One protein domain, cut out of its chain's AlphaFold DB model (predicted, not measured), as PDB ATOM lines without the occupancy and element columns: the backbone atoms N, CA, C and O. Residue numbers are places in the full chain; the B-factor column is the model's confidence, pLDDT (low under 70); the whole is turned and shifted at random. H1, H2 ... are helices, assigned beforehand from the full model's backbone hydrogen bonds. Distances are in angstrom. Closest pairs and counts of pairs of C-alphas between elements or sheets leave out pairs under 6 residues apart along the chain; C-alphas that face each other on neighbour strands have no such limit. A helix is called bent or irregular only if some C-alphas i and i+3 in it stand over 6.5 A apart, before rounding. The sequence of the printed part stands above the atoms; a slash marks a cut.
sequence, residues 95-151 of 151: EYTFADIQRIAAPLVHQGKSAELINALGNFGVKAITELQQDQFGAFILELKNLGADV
ATOM      1  N   GLU A  95     -44.295  64.536  68.330       62.41
ATOM      2  CA  GLU A  95     -45.329  64.169  69.281       62.41
ATOM      3  C   GLU A  95     -44.653  63.474  70.465       62.41
ATOM      4  O   GLU A  95     -44.184  62.342  70.343       62.41
ATOM      5  N   TYR A  96     -44.532  64.176  71.595       71.75
ATOM      6  CA  TYR A  96     -44.002  63.561  72.797       71.75
ATOM      7  C   TYR A  96     -44.916  62.391  73.110       71.75
ATOM      8  O   TYR A  96     -46.135  62.534  73.202       71.75
ATOM      9  N   THR A  97     -44.340  61.201  73.173       82.25
ATOM     10  CA  THR A  97     -45.114  60.015  73.504       82.25
ATOM     11  C   THR A  97     -45.057  59.809  75.000       82.25
ATOM     12  O   THR A  97     -44.124  60.230  75.681       82.25
ATOM     13  N   PHE A  98     -46.042  59.088  75.515       83.12
ATOM     14  CA  PHE A  98     -46.048  58.662  76.903       83.12
ATOM     15  C   PHE A  98     -44.733  57.967  77.315       83.12
ATOM     16  O   PHE A  98     -44.197  58.237  78.388       83.12
ATOM     17  N   ALA A  99     -44.180  57.124  76.434       84.44
ATOM     18  CA  ALA A  99     -42.917  56.427  76.668       84.44
ATOM     19  C   ALA A  99     -41.728  57.392  76.803       84.44
ATOM     20  O   ALA A  99     -40.832  57.159  77.616       84.44
ATOM     21  N   ASP A 100     -41.740  58.486  76.043       86.00
ATOM     22  CA  ASP A 100     -40.711  59.521  76.100       86.00
ATOM     23  C   ASP A 100     -40.749  60.241  77.453       86.00
ATOM     24  O   ASP A 100     -39.760  60.285  78.182       86.00
ATOM     25  N   ILE A 101     -41.945  60.649  77.882       86.56
ATOM     26  CA  ILE A 101     -42.159  61.297  79.181       86.56
ATOM     27  C   ILE A 101     -41.741  60.378  80.333       86.56
ATOM     28  O   ILE A 101     -41.110  60.830  81.286       86.56
ATOM     29  N   GLN A 102     -42.052  59.082  80.258       85.94
ATOM     30  CA  GLN A 102     -41.603  58.110  81.257       85.94
ATOM     31  C   GLN A 102     -40.081  57.981  81.296       85.94
ATOM     32  O   GLN A 102     -39.505  57.923  82.383       85.94
ATOM     33  N   ARG A 103     -39.424  57.948  80.133       86.88
ATOM     34  CA  ARG A 103     -37.963  57.880  80.036       86.88
ATOM     35  C   ARG A 103     -37.304  59.115  80.645       86.88
ATOM     36  O   ARG A 103     -36.304  58.975  81.343       86.88
ATOM     37  N   ILE A 104     -37.887  60.284  80.412       88.44
ATOM     38  CA  ILE A 104     -37.448  61.580  80.935       88.44
ATOM     39  C   ILE A 104     -37.692  61.669  82.453       88.44
ATOM     40  O   ILE A 104     -36.834  62.117  83.214       88.44
ATOM     41  N   ALA A 105     -38.848  61.198  82.925       85.19
ATOM     42  CA  ALA A 105     -39.225  61.232  84.337       85.19
ATOM     43  C   ALA A 105     -38.498  60.178  85.190       85.19
ATOM     44  O   ALA A 105     -38.239  60.418  86.371       85.19
ATOM     45  N   ALA A 106     -38.140  59.024  84.620       87.25
ATOM     46  CA  ALA A 106     -37.447  57.944  85.323       87.25
ATOM     47  C   ALA A 106     -36.205  58.426  86.100       87.25
ATOM     48  O   ALA A 106     -36.160  58.229  87.320       87.25
ATOM     49  N   PRO A 107     -35.216  59.110  85.487       87.94
ATOM     50  CA  PRO A 107     -34.049  59.591  86.215       87.94
ATOM     51  C   PRO A 107     -34.404  60.625  87.289       87.94
ATOM     52  O   PRO A 107     -33.708  60.678  88.299       87.94
ATOM     53  N   LEU A 108     -35.465  61.427  87.142       87.94
ATOM     54  CA  LEU A 108     -35.902  62.353  88.200       87.94
ATOM     55  C   LEU A 108     -36.410  61.616  89.439       87.94
ATOM     56  O   LEU A 108     -36.085  61.998  90.564       87.94
ATOM     57  N   VAL A 109     -37.173  60.541  89.246       87.62
ATOM     58  CA  VAL A 109     -37.634  59.684  90.348       87.62
ATOM     59  C   VAL A 109     -36.439  59.034  91.045       87.62
ATOM     60  O   VAL A 109     -36.360  59.071  92.272       87.62
ATOM     61  N   HIS A 110     -35.466  58.525  90.280       86.19
ATOM     62  CA  HIS A 110     -34.220  57.975  90.829       86.19
ATOM     63  C   HIS A 110     -33.376  59.015  91.586       86.19
ATOM     64  O   HIS A 110     -32.680  58.661  92.534       86.19
ATOM     65  N   GLN A 111     -33.469  60.293  91.216       87.81
ATOM     66  CA  GLN A 111     -32.834  61.415  91.918       87.81
ATOM     67  C   GLN A 111     -33.592  61.862  93.183       87.81
ATOM     68  O   GLN A 111     -33.162  62.801  93.851       87.81
ATOM     69  N   GLY A 112     -34.721  61.228  93.522       88.88
ATOM     70  CA  GLY A 112     -35.554  61.604  94.668       88.88
ATOM     71  C   GLY A 112     -36.496  62.784  94.404       88.88
ATOM     72  O   GLY A 112     -37.137  63.272  95.331       88.88
ATOM     73  N   LYS A 113     -36.633  63.231  93.148       89.81
ATOM     74  CA  LYS A 113     -37.541  64.320  92.738       89.81
ATOM     75  C   LYS A 113     -38.942  63.826  92.359       89.81
ATOM     76  O   LYS A 113     -39.688  64.518  91.672       89.81
ATOM     77  N   SER A 114     -39.332  62.637  92.814       86.88
ATOM     78  CA  SER A 114     -40.665  62.078  92.563       86.88
ATOM     79  C   SER A 114     -41.788  62.939  93.149       86.88
ATOM     80  O   SER A 114     -42.827  63.075  92.518       86.88
ATOM     81  N   ALA A 115     -41.585  63.573  94.307       89.38
ATOM     82  CA  ALA A 115     -42.580  64.473  94.895       89.38
ATOM     83  C   ALA A 115     -42.846  65.710  94.015       89.38
ATOM     84  O   ALA A 115     -43.997  66.086  93.822       89.38
ATOM     85  N   GLU A 116     -41.793  66.292  93.433       89.50
ATOM     86  CA  GLU A 116     -41.892  67.390  92.459       89.50
ATOM     87  C   GLU A 116     -42.573  66.937  91.166       89.50
ATOM     88  O   GLU A 116     -43.432  67.639  90.646       89.50
ATOM     89  N   LEU A 117     -42.267  65.728  90.684       88.81
ATOM     90  CA  LEU A 117     -42.958  65.141  89.535       88.81
ATOM     91  C   LEU A 117     -44.471  65.019  89.788       88.81
ATOM     92  O   LEU A 117     -45.273  65.380  88.930       88.81
ATOM     93  N   ILE A 118     -44.868  64.523  90.964       88.88
ATOM     94  CA  ILE A 118     -46.280  64.393  91.355       88.88
ATOM     95  C   ILE A 118     -46.929  65.770  91.536       88.88
ATOM     96  O   ILE A 118     -48.086  65.946  91.163       88.88
ATOM     97  N   ASN A 119     -46.198  66.755  92.058       90.69
ATOM     98  CA  ASN A 119     -46.673  68.134  92.158       90.69
ATOM     99  C   ASN A 119     -46.915  68.746  90.767       90.69
ATOM    100  O   ASN A 119     -47.976  69.313  90.516       90.69
ATOM    101  N   ALA A 120     -45.977  68.544  89.837       89.69
ATOM    102  CA  ALA A 120     -46.124  68.952  88.447       89.69
ATOM    103  C   ALA A 120     -47.347  68.280  87.805       89.69
ATOM    104  O   ALA A 120     -48.169  68.973  87.219       89.69
ATOM    105  N   LEU A 121     -47.537  66.967  87.988       90.00
ATOM    106  CA  LEU A 121     -48.742  66.251  87.538       90.00
ATOM    107  C   LEU A 121     -50.025  66.816  88.176       90.00
ATOM    108  O   LEU A 121     -51.043  66.972  87.499       90.00
ATOM    109  N   GLY A 122     -49.955  67.211  89.449       89.06
ATOM    110  CA  GLY A 122     -51.036  67.873  90.175       89.06
ATOM    111  C   GLY A 122     -51.462  69.211  89.563       89.06
ATOM    112  O   GLY A 122     -52.660  69.490  89.533       89.06
ATOM    113  N   ASN A 123     -50.534  69.994  88.997       88.00
ATOM    114  CA  ASN A 123     -50.860  71.233  88.270       88.00
ATOM    115  C   ASN A 123     -51.715  70.971  87.020       88.00
ATOM    116  O   ASN A 123     -52.534  71.806  86.644       88.00
ATOM    117  N   PHE A 124     -51.562  69.792  86.414       87.62
ATOM    118  CA  PHE A 124     -52.378  69.329  85.289       87.62
ATOM    119  C   PHE A 124     -53.635  68.562  85.742       87.62
ATOM    120  O   PHE A 124     -54.419  68.117  84.907       87.62
ATOM    121  N   GLY A 125     -53.852  68.411  87.054       85.94
ATOM    122  CA  GLY A 125     -55.005  67.712  87.630       85.94
ATOM    123  C   GLY A 125     -54.943  66.185  87.535       85.94
ATOM    124  O   GLY A 125     -55.953  65.526  87.779       85.94
ATOM    125  N   VAL A 126     -53.784  65.613  87.205       86.69
ATOM    126  CA  VAL A 126     -53.597  64.168  86.995       86.69
ATOM    127  C   VAL A 126     -52.745  63.552  88.105       86.69
ATOM    128  O   VAL A 126     -51.951  64.246  88.742       86.69
ATOM    129  N   LYS A 127     -52.902  62.248  88.381       79.50
ATOM    130  CA  LYS A 127     -52.091  61.557  89.407       79.50
ATOM    131  C   LYS A 127     -50.922  60.787  88.811       79.50
ATOM    132  O   LYS A 127     -49.926  60.563  89.495       79.50
ATOM    133  N   ALA A 128     -51.030  60.405  87.544       81.25
ATOM    134  CA  ALA A 128     -49.988  59.698  86.824       81.25
ATOM    135  C   ALA A 128     -49.824  60.238  85.404       81.25
ATOM    136  O   ALA A 128     -50.757  60.758  84.794       81.25
ATOM    137  N   ILE A 129     -48.636  60.019  84.840       82.12
ATOM    138  CA  ILE A 129     -48.333  60.372  83.450       82.12
ATOM    139  C   ILE A 129     -49.331  59.666  82.493       82.12
ATOM    140  O   ILE A 129     -49.603  60.171  81.412       82.12
ATOM    141  N   THR A 130     -49.891  58.499  82.863       83.81
ATOM    142  CA  THR A 130     -50.842  57.733  82.023       83.81
ATOM    143  C   THR A 130     -52.180  58.442  81.840       83.81
ATOM    144  O   THR A 130     -52.918  58.124  80.913       83.81
ATOM    145  N   GLU A 131     -52.508  59.360  82.746       83.56
ATOM    146  CA  GLU A 131     -53.741  60.152  82.721       83.56
ATOM    147  C   GLU A 131     -53.526  61.525  82.066       83.56
ATOM    148  O   GLU A 131     -54.481  62.262  81.833       83.56
ATOM    149  N   LEU A 132     -52.273  61.878  81.770       86.06
ATOM    150  CA  LEU A 132     -51.903  63.147  81.163       86.06
ATOM    151  C   LEU A 132     -52.332  63.165  79.684       86.06
ATOM    152  O   LEU A 132     -52.136  62.199  78.946       86.06
ATOM    153  N   GLN A 133     -52.943  64.267  79.242       82.56
ATOM    154  CA  GLN A 133     -53.406  64.413  77.858       82.56
ATOM    155  C   GLN A 133     -52.259  64.821  76.929       82.56
ATOM    156  O   GLN A 133     -51.370  65.564  77.336       82.56
ATOM    157  N   GLN A 134     -52.314  64.403  75.659       79.88
ATOM    158  CA  GLN A 134     -51.244  64.665  74.685       79.88
ATOM    159  C   GLN A 134     -50.964  66.160  74.477       79.88
ATOM    160  O   GLN A 134     -49.819  66.570  74.314       79.88
ATOM    161  N   ASP A 135     -52.007  66.980  74.575       83.19
ATOM    162  CA  ASP A 135     -51.924  68.442  74.548       83.19
ATOM    163  C   ASP A 135     -51.076  69.015  75.704       83.19
ATOM    164  O   ASP A 135     -50.367  70.006  75.549       83.19
ATOM    165  N   GLN A 136     -51.072  68.338  76.855       85.00
ATOM    166  CA  GLN A 136     -50.375  68.758  78.074       85.00
ATOM    167  C   GLN A 136     -48.948  68.207  78.172       85.00
ATOM    168  O   GLN A 136     -48.174  68.631  79.030       85.00
ATOM    169  N   PHE A 137     -48.557  67.295  77.278       85.81
ATOM    170  CA  PHE A 137     -47.219  66.707  77.280       85.81
ATOM    171  C   PHE A 137     -46.132  67.757  77.078       85.81
ATOM    172  O   PHE A 137     -45.163  67.770  77.827       85.81
ATOM    173  N   GLY A 138     -46.313  68.696  76.147       84.19
ATOM    174  CA  GLY A 138     -45.322  69.751  75.915       84.19
ATOM    175  C   GLY A 138     -45.075  70.627  77.150       84.19
ATOM    176  O   GLY A 138     -43.928  70.912  77.490       84.19
ATOM    177  N   ALA A 139     -46.143  71.007  77.859       87.75
ATOM    178  CA  ALA A 139     -46.041  71.792  79.090       87.75
ATOM    179  C   ALA A 139     -45.413  70.982  80.237       87.75
ATOM    180  O   ALA A 139     -44.589  71.501  80.986       87.75
ATOM    181  N   PHE A 140     -45.742  69.694  80.343       89.00
ATOM    182  CA  PHE A 140     -45.183  68.812  81.364       89.00
ATOM    183  C   PHE A 140     -43.697  68.495  81.140       89.00
ATOM    184  O   PHE A 140     -42.922  68.469  82.092       89.00
ATOM    185  N   ILE A 141     -43.265  68.311  79.887       87.50
ATOM    186  CA  ILE A 141     -41.847  68.146  79.529       87.50
ATOM    187  C   ILE A 141     -41.034  69.389  79.910       87.50
ATOM    188  O   ILE A 141     -39.898  69.270  80.367       87.50
ATOM    189  N   LEU A 142     -41.613  70.585  79.786       87.50
ATOM    190  CA  LEU A 142     -40.955  71.806  80.241       87.50
ATOM    191  C   LEU A 142     -40.752  71.810  81.764       87.50
ATOM    192  O   LEU A 142     -39.668  72.169  82.225       87.50
ATOM    193  N   GLU A 143     -41.743  71.349  82.529       88.88
ATOM    194  CA  GLU A 143     -41.609  71.175  83.980       88.88
ATOM    195  C   GLU A 143     -40.554  70.125  84.327       88.88
ATOM    196  O   GLU A 143     -39.667  70.384  85.137       88.88
ATOM    197  N   LEU A 144     -40.555  68.979  83.644       88.94
ATOM    198  CA  LEU A 144     -39.511  67.962  83.781       88.94
ATOM    199  C   LEU A 144     -38.116  68.549  83.520       88.94
ATOM    200  O   LEU A 144     -37.191  68.314  84.299       88.94
ATOM    201  N   LYS A 145     -37.967  69.376  82.483       86.69
ATOM    202  CA  LYS A 145     -36.720  70.082  82.170       86.69
ATOM    203  C   LYS A 145     -36.328  71.090  83.257       86.69
ATOM    204  O   LYS A 145     -35.151  71.162  83.607       86.69
ATOM    205  N   ASN A 146     -37.280  71.825  83.835       88.31
ATOM    206  CA  ASN A 146     -37.032  72.709  84.986       88.31
ATOM    207  C   ASN A 146     -36.548  71.918  86.214       88.31
ATOM    208  O   ASN A 146     -35.665  72.372  86.945       88.31
ATOM    209  N   LEU A 147     -37.067  70.703  86.402       85.94
ATOM    210  CA  LEU A 147     -36.647  69.779  87.454       85.94
ATOM    211  C   LEU A 147     -35.278  69.134  87.184       85.94
ATOM    212  O   LEU A 147     -34.704  68.527  88.094       85.94
ATOM    213  N   GLY A 148     -34.716  69.301  85.986       83.69
ATOM    214  CA  GLY A 148     -33.422  68.751  85.586       83.69
ATOM    215  C   GLY A 148     -33.510  67.393  84.893       83.69
ATOM    216  O   GLY A 148     -32.533  66.647  84.904       83.69
ATOM    217  N   ALA A 149     -34.665  67.048  84.324       84.62
ATOM    218  CA  ALA A 149     -34.731  65.961  83.363       84.62
ATOM    219  C   ALA A 149     -34.066  66.360  82.043       84.62
ATOM    220  O   ALA A 149     -34.133  67.515  81.619       84.62
ATOM    221  N   ASP A 150     -33.453  65.374  81.404       81.56
ATOM    222  CA  ASP A 150     -32.898  65.484  80.060       81.56
ATOM    223  C   ASP A 150     -34.018  65.161  79.061       81.56
ATOM    224  O   ASP A 150     -34.608  64.085  79.169       81.56
ATOM    225  N   VAL A 151     -34.357  66.116  78.182       75.06
ATOM    226  CA  VAL A 151     -35.496  66.075  77.237       75.06
ATOM    227  C   VAL A 151     -35.034  66.228  75.798       75.06
ATOM    228  O   VAL A 151     -34.081  67.011  75.573       75.06
TER     229      VAL A 151
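What this domain is: This is residues 95 to 151 of the 151 residues of an uncharacterized protein of Fusobacterium necrophorum (UniProt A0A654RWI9). Three short helices form a small up-and-down bundle, each running against the one before it, with their centres in a triangle. H1 and H3 are side by side and run the same way, while H2 packs on both at a slant and runs against them. The printed part has 57 residues with three named helices, in the order H1, H2, H3, and no named strand; its class is all helix. It is compact, with a radius of gyration of the C-alphas of 9.8 A, and rounded, spanning 26 by 21 by 17 A.

How they stand to each other: H1, residues 98 to 110, and H2, residues 114 to 123, form a helical hairpin over a tight link. They touch, H1 with residues 105 to 109 alone, and run opposite ways at a steep tilt of 45 degrees; their closest C-alphas, of Leu 108 and Ser 114, are 6.5 A apart. H2 and H3, residues 134 to 146, form a second helical hairpin, at a steep tilt of 43 degrees, opposite ways. H3 touches H2 with residues 140 to 144 alone; the closest C-alphas, of Ala 120 and Glu 143, are 6.7 A apart. H1 touches H3 with residues 101 to 105 alone, the same way at a shallow tilt of 26 degrees; the closest C-alphas, of Ala 105 and Leu 144, are 6.8 A apart. Every O i to N i+4 pair is within hydrogen-bond range in H2, against 7 of 9 in H1 and 7 of 9 in H3.

Where its parts are: H1 begins at C-alpha 98 (-46.048, 58.662, 76.903) and is 18.3 A long. It is only just irregular: C-alphas 104 and 107 are 6.6 A apart. H2 measures 14.4 A. H3 measures 19.3 A, ends at C-alpha 146 (-37.032, 72.709, 84.986), and is only just irregular, with C-alphas 135 and 138 6.9 A apart.

The domain as a whole: The two C-alphas farthest apart, of Glu 95 and Gly 112, are 27.3 A apart. The printed part has no cut and ends at Val 151, the chain's last residue. The link from H2 to H3, with 10 residues, is short. The mean pLDDT of the printed part is 85.4, and residue 95 alone is under 70.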